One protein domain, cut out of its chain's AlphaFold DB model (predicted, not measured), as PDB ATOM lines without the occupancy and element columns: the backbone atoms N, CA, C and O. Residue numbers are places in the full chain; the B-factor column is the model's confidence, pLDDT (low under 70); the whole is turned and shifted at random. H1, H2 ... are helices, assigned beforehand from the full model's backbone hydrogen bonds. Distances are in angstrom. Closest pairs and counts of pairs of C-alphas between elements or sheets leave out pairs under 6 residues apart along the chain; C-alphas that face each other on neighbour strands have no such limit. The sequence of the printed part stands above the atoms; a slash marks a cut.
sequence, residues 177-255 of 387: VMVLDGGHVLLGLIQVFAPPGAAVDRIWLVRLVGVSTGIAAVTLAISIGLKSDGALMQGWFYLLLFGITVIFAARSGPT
ATOM      1  N   VAL A 177       2.905  55.057 -26.314       91.88
ATOM      2  CA  VAL A 177       4.229  54.902 -26.939       91.88
ATOM      3  C   VAL A 177       4.623  56.182 -27.654       91.88
ATOM      4  O   VAL A 177       3.784  56.820 -28.266       91.88
ATOM      5  N   MET A 178       5.906  56.550 -27.618       87.00
ATOM      6  CA  MET A 178       6.402  57.821 -28.183       87.00
ATOM      7  C   MET A 178       6.270  57.942 -29.708       87.00
ATOM      8  O   MET A 178       6.485  59.017 -30.247       87.00
ATOM      9  N   VAL A 179       5.972  56.846 -30.406       86.81
ATOM     10  CA  VAL A 179       5.683  56.863 -31.849       86.81
ATOM     11  C   VAL A 179       4.264  57.376 -32.129       86.81
ATOM     12  O   VAL A 179       3.994  57.814 -33.241       86.81
ATOM     13  N   LEU A 180       3.373  57.302 -31.137       90.62
ATOM     14  CA  LEU A 180       1.963  57.675 -31.218       90.62
ATOM     15  C   LEU A 180       1.673  58.830 -30.250       90.62
ATOM     16  O   LEU A 180       2.438  59.103 -29.318       90.62
ATOM     17  N   ASP A 181       0.533  59.486 -30.430       92.25
ATOM     18  CA  ASP A 181       0.171  60.658 -29.630       92.25
ATOM     19  C   ASP A 181       0.054  60.368 -28.136       92.25
ATOM     20  O   ASP A 181       0.438  61.192 -27.308       92.25
ATOM     21  N   GLY A 182      -0.428  59.182 -27.773       93.44
ATOM     22  CA  GLY A 182      -0.650  58.753 -26.399       93.44
ATOM     23  C   GLY A 182       0.632  58.757 -25.576       93.44
ATOM     24  O   GLY A 182       0.599  59.087 -24.392       93.44
ATOM     25  N   GLY A 183       1.786  58.476 -26.193       92.12
ATOM     26  CA  GLY A 183       3.082  58.620 -25.529       92.12
ATOM     27  C   GLY A 183       3.421  60.076 -25.218       92.12
ATOM     28  O   GLY A 183       3.902  60.377 -24.125       92.12
ATOM     29  N   HIS A 184       3.127  60.995 -26.139       91.69
ATOM     30  CA  HIS A 184       3.336  62.427 -25.931       91.69
ATOM     31  C   HIS A 184       2.334  63.030 -24.942       91.69
ATOM     32  O   HIS A 184       2.726  63.869 -24.130       91.69
ATOM     33  N   VAL A 185       1.076  62.586 -24.964       94.31
ATOM     34  CA  VAL A 185       0.056  62.944 -23.972       94.31
ATOM     35  C   VAL A 185       0.498  62.482 -22.587       94.31
ATOM     36  O   VAL A 185       0.572  63.300 -21.674       94.31
ATOM     37  N   LEU A 186       0.897  61.215 -22.440       94.25
ATOM     38  CA  LEU A 186       1.406  60.687 -21.176       94.25
ATOM     39  C   LEU A 186       2.646  61.452 -20.701       94.25
ATOM     40  O   LEU A 186       2.729  61.820 -19.532       94.25
ATOM     41  N   LEU A 187       3.592  61.741 -21.598       91.44
ATOM     42  CA  LEU A 187       4.770  62.543 -21.269       91.44
ATOM     43  C   LEU A 187       4.382  63.947 -20.787       91.44
ATOM     44  O   LEU A 187       4.954  64.431 -19.815       91.44
ATOM     45  N   GLY A 188       3.426  64.594 -21.456       90.94
ATOM     46  CA  GLY A 188       2.911  65.903 -21.066       90.94
ATOM     47  C   GLY A 188       2.272  65.877 -19.678       90.94
ATOM     48  O   GLY A 188       2.600  66.722 -18.853       90.94
ATOM     49  N   LEU A 189       1.454  64.863 -19.380       92.75
ATOM     50  CA  LEU A 189       0.856  64.674 -18.055       92.75
ATOM     51  C   LEU A 189       1.926  64.447 -16.980       92.75
ATOM     52  O   LEU A 189       1.924  65.123 -15.957       92.75
ATOM     53  N   ILE A 190       2.910  63.576 -17.231       91.06
ATOM     54  CA  ILE A 190       4.036  63.366 -16.306       91.06
ATOM     55  C   ILE A 190       4.794  64.679 -16.065       91.06
ATOM     56  O   ILE A 190       5.236  64.929 -14.952       91.06
ATOM     57  N   GLN A 191       4.959  65.531 -17.079       88.56
ATOM     58  CA  GLN A 191       5.626  66.829 -16.919       88.56
ATOM     59  C   GLN A 191       4.829  67.817 -16.060       88.56
ATOM     60  O   GLN A 191       5.451  68.636 -15.390       88.56
ATOM     61  N   VAL A 192       3.494  67.742 -16.084       87.94
ATOM     62  CA  VAL A 192       2.619  68.547 -15.220       87.94
ATOM     63  C   VAL A 192       2.727  68.071 -13.772       87.94
ATOM     64  O   VAL A 192       2.976  68.878 -12.885       87.94
ATOM     65  N   PHE A 193       2.607  66.761 -13.536       86.38
ATOM     66  CA  PHE A 193       2.546  66.206 -12.179       86.38
ATOM     67  C   PHE A 193       3.915  65.966 -11.525       86.38
ATOM     68  O   PHE A 193       4.004  65.883 -10.304       86.38
ATOM     69  N   ALA A 194       4.995  65.852 -12.303       82.25
ATOM     70  CA  ALA A 194       6.355  65.673 -11.795       82.25
ATOM     71  C   ALA A 194       7.243  66.860 -12.217       82.25
ATOM     72  O   ALA A 194       7.822  66.821 -13.311       82.25
ATOM     73  N   PRO A 195       7.400  67.898 -11.366       65.50
ATOM     74  CA  PRO A 195       8.132  69.128 -11.678       65.50
ATOM     75  C   PRO A 195       9.598  68.910 -12.105       65.50
ATOM     76  O   PRO A 195      10.164  67.826 -11.906       65.50
ATOM     77  N   PRO A 196      10.244  69.908 -12.743       60.31
ATOM     78  CA  PRO A 196      11.655  69.834 -13.131       60.31
ATOM     79  C   PRO A 196      12.551  69.535 -11.917       60.31
ATOM     80  O   PRO A 196      12.577  70.313 -10.972       60.31
ATOM     81  N   GLY A 197      13.280  68.413 -11.946       63.62
ATOM     82  CA  GLY A 197      14.153  67.979 -10.841       63.62
ATOM     83  C   GLY A 197      13.841  66.594 -10.266       63.62
ATOM     84  O   GLY A 197      14.587  66.113  -9.416       63.62
ATOM     85  N   ALA A 198      12.784  65.925 -10.741       68.56
ATOM     86  CA  ALA A 198      12.523  64.532 -10.390       68.56
ATOM     87  C   ALA A 198      13.737  63.639 -10.711       68.56
ATOM     88  O   ALA A 198      14.301  63.705 -11.804       68.56
ATOM     89  N   ALA A 199      14.112  62.767  -9.770       63.28
ATOM     90  CA  ALA A 199      15.217  61.818  -9.941       63.28
ATOM     91  C   ALA A 199      14.949  60.773 -11.042       63.28
ATOM     92  O   ALA A 199      15.870  60.112 -11.519       63.28
ATOM     93  N   VAL A 200      13.680  60.610 -11.428       72.81
ATOM     94  CA  VAL A 200      13.227  59.610 -12.390       72.81
ATOM     95  C   VAL A 200      13.149  60.219 -13.785       72.81
ATOM     96  O   VAL A 200      12.496  61.241 -14.005       72.81
ATOM     97  N   ASP A 201      13.778  59.546 -14.746       84.38
ATOM     98  CA  ASP A 201      13.667  59.888 -16.160       84.38
ATOM     99  C   ASP A 201      12.216  59.692 -16.642       84.38
ATOM    100  O   ASP A 201      11.685  58.580 -16.708       84.38
ATOM    101  N   ARG A 202      11.566  60.801 -17.003       85.75
ATOM    102  CA  ARG A 202      10.181  60.827 -17.496       85.75
ATOM    103  C   ARG A 202      10.014  60.007 -18.777       85.75
ATOM    104  O   ARG A 202       8.972  59.391 -18.979       85.75
ATOM    105  N   ILE A 203      11.034  59.967 -19.633       84.50
ATOM    106  CA  ILE A 203      11.009  59.184 -20.874       84.50
ATOM    107  C   ILE A 203      11.045  57.701 -20.529       84.50
ATOM    108  O   ILE A 203      10.315  56.912 -21.127       84.50
ATOM    109  N   TRP A 204      11.861  57.317 -19.547       87.69
ATOM    110  CA  TRP A 204      11.892  55.944 -19.060       87.69
ATOM    111  C   TRP A 204      10.519  55.495 -18.544       87.69
ATOM    112  O   TRP A 204      10.100  54.388 -18.874       87.69
ATOM    113  N   LEU A 205       9.780  56.361 -17.837       89.62
ATOM    114  CA  LEU A 205       8.410  56.062 -17.398       89.62
ATOM    115  C   LEU A 205       7.466  55.809 -18.577       89.62
ATOM    116  O   LEU A 205       6.765  54.799 -18.587       89.62
ATOM    117  N   VAL A 206       7.481  56.665 -19.602       91.12
ATOM    118  CA  VAL A 206       6.657  56.453 -20.806       91.12
ATOM    119  C   VAL A 206       7.026  55.138 -21.496       91.12
ATOM    120  O   VAL A 206       6.145  54.367 -21.866       91.12
ATOM    121  N   ARG A 207       8.325  54.831 -21.620       92.12
ATOM    122  CA  ARG A 207       8.795  53.558 -22.193       92.12
ATOM    123  C   ARG A 207       8.332  52.357 -21.376       92.12
ATOM    124  O   ARG A 207       7.924  51.358 -21.961       92.12
ATOM    125  N   LEU A 208       8.399  52.446 -20.048       93.31
ATOM    126  CA  LEU A 208       7.939  51.391 -19.151       93.31
ATOM    127  C   LEU A 208       6.451  51.119 -19.370       93.31
ATOM    128  O   LEU A 208       6.074  49.972 -19.602       93.31
ATOM    129  N   VAL A 209       5.626  52.170 -19.348       94.69
ATOM    130  CA  VAL A 209       4.181  52.056 -19.574       94.69
ATOM    131  C   VAL A 209       3.903  51.463 -20.956       94.69
ATOM    132  O   VAL A 209       3.181  50.476 -21.048       94.69
ATOM    133  N   GLY A 210       4.544  51.970 -22.013       94.38
ATOM    134  CA  GLY A 210       4.380  51.462 -23.376       94.38
ATOM    135  C   GLY A 210       4.766  49.988 -23.544       94.38
ATOM    136  O   GLY A 210       4.018  49.214 -24.144       94.38
ATOM    137  N   VAL A 211       5.902  49.558 -22.977       94.94
ATOM    138  CA  VAL A 211       6.316  48.144 -22.994       94.94
ATOM    139  C   VAL A 211       5.321  47.283 -22.217       94.94
ATOM    140  O   VAL A 211       4.936  46.225 -22.715       94.94
ATOM    141  N   SER A 212       4.870  47.727 -21.041       96.50
ATOM    142  CA  SER A 212       3.865  47.009 -20.251       96.50
ATOM    143  C   SER A 212       2.536  46.878 -21.000       96.50
ATOM    144  O   SER A 212       1.966  45.788 -21.021       96.50
ATOM    145  N   THR A 213       2.068  47.931 -21.681       95.88
ATOM    146  CA  THR A 213       0.873  47.876 -22.541       95.88
ATOM    147  C   THR A 213       1.042  46.856 -23.668       95.88
ATOM    148  O   THR A 213       0.146  46.046 -23.908       95.88
ATOM    149  N   GLY A 214       2.198  46.842 -24.335       95.69
ATOM    150  CA  GLY A 214       2.483  45.879 -25.396       95.69
ATOM    151  C   GLY A 214       2.555  44.429 -24.898       95.69
ATOM    152  O   GLY A 214       1.980  43.538 -25.521       95.69
ATOM    153  N   ILE A 215       3.186  44.186 -23.740       96.88
ATOM    154  CA  ILE A 215       3.208  42.863 -23.091       96.88
ATOM    155  C   ILE A 215       1.786  42.423 -22.742       96.88
ATOM    156  O   ILE A 215       1.412  41.299 -23.065       96.88
ATOM    157  N   ALA A 216       0.974  43.304 -22.154       96.19
ATOM    158  CA  ALA A 216      -0.414  43.001 -21.824       96.19
ATOM    159  C   ALA A 216      -1.232  42.623 -23.071       96.19
ATOM    160  O   ALA A 216      -1.962  41.632 -23.043       96.19
ATOM    161  N   ALA A 217      -1.062  43.346 -24.185       94.81
ATOM    162  CA  ALA A 217      -1.708  43.021 -25.459       94.81
ATOM    163  C   ALA A 217      -1.272  41.647 -26.001       94.81
ATOM    164  O   ALA A 217      -2.119  40.860 -26.422       94.81
ATOM    165  N   VAL A 218       0.023  41.316 -25.930       95.62
ATOM    166  CA  VAL A 218       0.550  39.992 -26.312       95.62
ATOM    167  C   VAL A 218      -0.013  38.887 -25.416       95.62
ATOM    168  O   VAL A 218      -0.460  37.857 -25.917       95.62
ATOM    169  N   THR A 219      -0.032  39.084 -24.097       95.25
ATOM    170  CA  THR A 219      -0.586  38.108 -23.151       95.25
ATOM    171  C   THR A 219      -2.075  37.880 -23.397       95.25
ATOM    172  O   THR A 219      -2.522  36.732 -23.429       95.25
ATOM    173  N   LEU A 220      -2.836  38.952 -23.631       92.50
ATOM    174  CA  LEU A 220      -4.250  38.872 -23.985       92.50
ATOM    175  C   LEU A 220      -4.449  38.124 -25.309       92.50
ATOM    176  O   LEU A 220      -5.284  37.224 -25.381       92.50
ATOM    177  N   ALA A 221      -3.646  38.432 -26.329       91.50
ATOM    178  CA  ALA A 221      -3.681  37.744 -27.613       91.50
ATOM    179  C   ALA A 221      -3.423  36.239 -27.470       91.50
ATOM    180  O   ALA A 221      -4.196  35.436 -27.986       91.50
ATOM    181  N   ILE A 222      -2.395  35.835 -26.718       91.06
ATOM    182  CA  ILE A 222      -2.106  34.418 -26.457       91.06
ATOM    183  C   ILE A 222      -3.268  33.766 -25.699       91.06
ATOM    184  O   ILE A 222      -3.695  32.675 -26.062       91.06
ATOM    185  N   SER A 223      -3.832  34.437 -24.690       90.19
ATOM    186  CA  SER A 223      -4.971  33.915 -23.924       90.19
ATOM    187  C   SER A 223      -6.204  33.662 -24.800       90.19
ATOM    188  O   SER A 223      -6.849  32.620 -24.672       90.19
ATOM    189  N   ILE A 224      -6.516  34.587 -25.714       87.25
ATOM    190  CA  ILE A 224      -7.615  34.439 -26.680       87.25
ATOM    191  C   ILE A 224      -7.279  33.344 -27.701       87.25
ATOM    192  O   ILE A 224      -8.133  32.516 -28.012       87.25
ATOM    193  N   GLY A 225      -6.040  33.304 -28.195       85.56
ATOM    194  CA  GLY A 225      -5.581  32.315 -29.171       85.56
ATOM    195  C   GLY A 225      -5.611  30.883 -28.655       85.56
ATOM    196  O   GLY A 225      -6.026  29.986 -29.379       85.56
ATOM    197  N   LEU A 226      -5.276  30.661 -27.383       83.44
ATOM    198  CA  LEU A 226      -5.364  29.337 -26.755       83.44
ATOM    199  C   LEU A 226      -6.808  28.832 -26.604       83.44
ATOM    200  O   LEU A 226      -7.018  27.630 -26.485       83.44
ATOM    201  N   LYS A 227      -7.800  29.731 -26.605       83.25
ATOM    202  CA  LYS A 227      -9.237  29.410 -26.511       83.25
ATOM    203  C   LYS A 227      -9.931  29.360 -27.877       83.25
ATOM    204  O   LYS A 227     -11.152  29.294 -27.942       83.25
ATOM    205  N   SER A 228      -9.166  29.486 -28.956       77.06
ATOM    206  CA  SER A 228      -9.679  29.675 -30.304       77.06
ATOM    207  C   SER A 228      -9.827  28.342 -31.036       77.06
ATOM    208  O   SER A 228      -8.839  27.635 -31.214       77.06
ATOM    209  N   ASP A 229     -11.011  28.056 -31.583       72.38
ATOM    210  CA  ASP A 229     -11.330  26.805 -32.302       72.38
ATOM    211  C   ASP A 229     -10.694  26.684 -33.714       72.38
ATOM    212  O   ASP A 229     -11.202  25.984 -34.586       72.38
ATOM    213  N   GLY A 230      -9.570  27.366 -33.968       59.97
ATOM    214  CA  GLY A 230      -8.764  27.180 -35.184       59.97
ATOM    215  C   GLY A 230      -9.322  27.756 -36.496       59.97
ATOM    216  O   GLY A 230      -8.931  27.285 -37.564       59.97
ATOM    217  N   ALA A 231     -10.197  28.769 -36.469       56.56
ATOM    218  CA  ALA A 231     -10.631  29.439 -37.699       56.56
ATOM    219  C   ALA A 231      -9.492  30.283 -38.320       56.56
ATOM    220  O   ALA A 231      -8.656  30.869 -37.635       56.56
ATOM    221  N   LEU A 232      -9.444  30.327 -39.655       51.56
ATOM    222  CA  LEU A 232      -8.234  30.647 -40.430       51.56
ATOM    223  C   LEU A 232      -7.753  32.112 -40.421       51.56
ATOM    224  O   LEU A 232      -6.740  32.397 -41.048       51.56
ATOM    225  N   MET A 233      -8.399  33.028 -39.699       59.44
ATOM    226  CA  MET A 233      -7.926  34.405 -39.483       59.44
ATOM    227  C   MET A 233      -8.552  34.952 -38.200       59.44
ATOM    228  O   MET A 233      -9.582  35.623 -38.223       59.44
ATOM    229  N   GLN A 234      -7.970  34.621 -37.051       70.50
ATOM    230  CA  GLN A 234      -8.532  35.042 -35.775       70.50
ATOM    231  C   GLN A 234      -7.939  36.387 -35.323       70.50
ATOM    232  O   GLN A 234      -6.721  36.578 -35.351       70.50
ATOM    233  N   GLY A 235      -8.784  37.285 -34.806       75.69
ATOM    234  CA  GLY A 235      -8.374  38.603 -34.304       75.69
ATOM    235  C   GLY A 235      -7.234  38.585 -33.273       75.69
ATOM    236  O   GLY A 235      -6.488  39.558 -33.170       75.69
ATOM    237  N   TRP A 236      -7.025  37.467 -32.564       84.19
ATOM    238  CA  TRP A 236      -5.884  37.326 -31.657       84.19
ATOM    239  C   TRP A 236      -4.536  37.468 -32.370       84.19
ATOM    240  O   TRP A 236      -3.604  37.994 -31.772       84.19
ATOM    241  N   PHE A 237      -4.415  37.061 -33.639       86.81
ATOM    242  CA  PHE A 237      -3.164  37.203 -34.385       86.81
ATOM    243  C   PHE A 237      -2.842  38.676 -34.667       86.81
ATOM    244  O   PHE A 237      -1.701  39.105 -34.500       86.81
ATOM    245  N   TYR A 238      -3.850  39.478 -35.024       86.50
ATOM    246  CA  TYR A 238      -3.670  40.919 -35.215       86.50
ATOM    247  C   TYR A 238      -3.341  41.628 -33.905       86.50
ATOM    248  O   TYR A 238      -2.452  42.475 -33.882       86.50
ATOM    249  N   LEU A 239      -3.994  41.240 -32.806       89.44
ATOM    250  CA  LEU A 239      -3.678  41.761 -31.479       89.44
ATOM    251  C   LEU A 239      -2.254  41.382 -31.040       89.44
ATOM    252  O   LEU A 239      -1.559  42.203 -30.445       89.44
ATOM    253  N   LEU A 240      -1.797  40.170 -31.373       92.25
ATOM    254  CA  LEU A 240      -0.428  39.721 -31.126       92.25
ATOM    255  C   LEU A 240       0.577  40.582 -31.899       92.25
ATOM    256  O   LEU A 240       1.522  41.096 -31.304       92.25
ATOM    257  N   LEU A 241       0.362  40.755 -33.208       92.31
ATOM    258  CA  LEU A 241       1.218  41.581 -34.059       92.31
ATOM    259  C   LEU A 241       1.257  43.025 -33.552       92.31
ATOM    260  O   LEU A 241       2.337  43.586 -33.394       92.31
ATOM    261  N   PHE A 242       0.093  43.587 -33.224       92.00
ATOM    262  CA  PHE A 242      -0.031  44.914 -32.636       92.00
ATOM    263  C   PHE A 242       0.749  45.032 -31.323       92.00
ATOM    264  O   PHE A 242       1.563  45.940 -31.180       92.00
ATOM    265  N   GLY A 243       0.580  44.089 -30.391       94.62
ATOM    266  CA  GLY A 243       1.307  44.078 -29.122       94.62
ATOM    267  C   GLY A 243       2.825  44.014 -29.313       94.62
ATOM    268  O   GLY A 243       3.558  44.771 -28.678       94.62
ATOM    269  N   ILE A 244       3.308  43.188 -30.247       95.00
ATOM    270  CA  ILE A 244       4.731  43.130 -30.615       95.00
ATOM    271  C   ILE A 244       5.196  44.483 -31.169       95.00
ATOM    272  O   ILE A 244       6.212  45.011 -30.711       95.00
ATOM    273  N   THR A 245       4.455  45.077 -32.108       93.12
ATOM    274  CA  THR A 245       4.770  46.396 -32.671       93.12
ATOM    275  C   THR A 245       4.830  47.472 -31.591       93.12
ATOM    276  O   THR A 245       5.777  48.253 -31.582       93.12
ATOM    277  N   VAL A 246       3.894  47.476 -30.636       93.88
ATOM    278  CA  VAL A 246       3.883  48.401 -29.491       93.88
ATOM    279  C   VAL A 246       5.135  48.229 -28.627       93.88
ATOM    280  O   VAL A 246       5.753  49.224 -28.264       93.88
ATOM    281  N   ILE A 247       5.581  46.996 -28.358       94.56
ATOM    282  CA  ILE A 247       6.822  46.746 -27.602       94.56
ATOM    283  C   ILE A 247       8.045  47.325 -28.331       94.56
ATOM    284  O   ILE A 247       8.911  47.929 -27.698       94.56
ATOM    285  N   PHE A 248       8.143  47.141 -29.652       92.94
ATOM    286  CA  PHE A 248       9.244  47.710 -30.438       92.94
ATOM    287  C   PHE A 248       9.165  49.239 -30.507       92.94
ATOM    288  O   PHE A 248      10.177  49.906 -30.291       92.94
ATOM    289  N   ALA A 249       7.970  49.795 -30.716       89.25
ATOM    290  CA  ALA A 249       7.721  51.233 -30.744       89.25
ATOM    291  C   ALA A 249       8.025  51.907 -29.393       89.25
ATOM    292  O   ALA A 249       8.589  52.998 -29.347       89.25
ATOM    293  N   ALA A 250       7.726  51.241 -28.276       89.62
ATOM    294  CA  ALA A 250       8.070  51.722 -26.940       89.62
ATOM    295  C   ALA A 250       9.590  51.751 -26.699       89.62
ATOM    296  O   ALA A 250      10.074  52.510 -25.862       89.62
ATOM    297  N   ARG A 251      10.359  50.925 -27.418       86.50
ATOM    298  CA  ARG A 251      11.825  50.868 -27.312       86.50
ATOM    299  C   ARG A 251      12.536  51.850 -28.237       86.50
ATOM    300  O   ARG A 251      13.666  52.227 -27.928       86.50
ATOM    301  N   SER A 252      11.913  52.278 -29.336       77.88
ATOM    302  CA  SER A 252      12.455  53.368 -30.151       77.88
ATOM    303  C   SER A 252      12.470  54.669 -29.345       77.88
ATOM    304  O   SER A 252      11.463  55.077 -28.767       77.88
ATOM    305  N   GLY A 253      13.643  55.296 -29.242       59.56
ATOM    306  CA  GLY A 253      13.799  56.564 -28.535       59.56
ATOM    307  C   GLY A 253      13.151  57.733 -29.285       59.56
ATOM    308  O   GLY A 253      12.986  57.655 -30.501       59.56
ATOM    309  N   PRO A 254      12.782  58.815 -28.576       59.19
ATOM    310  CA  PRO A 254      12.192  59.989 -29.206       59.19
ATOM    311  C   PRO A 254      13.209  60.718 -30.089       59.19
ATOM    312  O   PRO A 254      14.271  61.109 -29.618       59.19
ATOM    313  N   THR A 255      12.853  60.958 -31.350       50.56
ATOM    314  CA  THR A 255      13.666  61.708 -32.324       50.56
ATOM    315  C   THR A 255      13.761  63.203 -32.003       50.56
ATOM    316  O   THR A 255      14.747  63.844 -32.353       50.56
TER     317      THR A 255
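Overview. This is residues 177 to 255 of the 387 residues of an uncharacterized protein of Planctomycetaceae bacterium (UniProt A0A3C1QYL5). The domain is a long helical hairpin, H2 and H3 side by side, with a shorter third helix, H1, packed at a steep slant on the first part of H2, residues 202 to 210. A loop lies at each far end of this rod, and in the one between H1 and H2 residues 195 to 201 stick out. The printed part has 79 residues with three named helices, H1, H2 and H3 along the chain, and no named strand; the class is all helix. It is loose, with a radius of gyration of the C-alphas of 15.6 A, and spans 53 by 21 by 16 A.

Along the chain. H1 is residues 181 to 193, beginning at C-alpha 181 at (0.171, 60.658, -29.630), and measures 18.5 A from first to last C-alpha. H2, residues 202 to 226, is the longest helix at 36.3 A; its C-alpha 202 is at (10.181, 60.827, -17.496). H3, residues 235 to 251, measures 24.6 A and ends at C-alpha 251 at (11.825, 50.868, -27.312).

Arrangement. H2 touches H1 with residues 202 to 210 alone; their closest C-alphas, those of Gly 183 and Val 206, are 6.3 A apart. H1 and H2 run opposite ways at a steep tilt of 47 degrees. H2 and H3 form a helical hairpin and touch, their closest C-alphas, those of Gly 214 and Gly 243, being 4.3 A apart. They run opposite ways at a shallow tilt of 19 degrees. H1 and H3 are apart. In H1, H2 and H3 every O i to N i+4 pair is within hydrogen-bond range.

Size, cuts and confidence. The two C-alphas farthest apart, those of Gly 197 and Ala 231, are 53.1 A apart. The printed part has no cut, and both links, H1 to H2 and H2 to H3, are short. Mean pLDDT of the printed part is 84.9; residues 195 to 199, 230 to 233 and 253 to 255 are under 70.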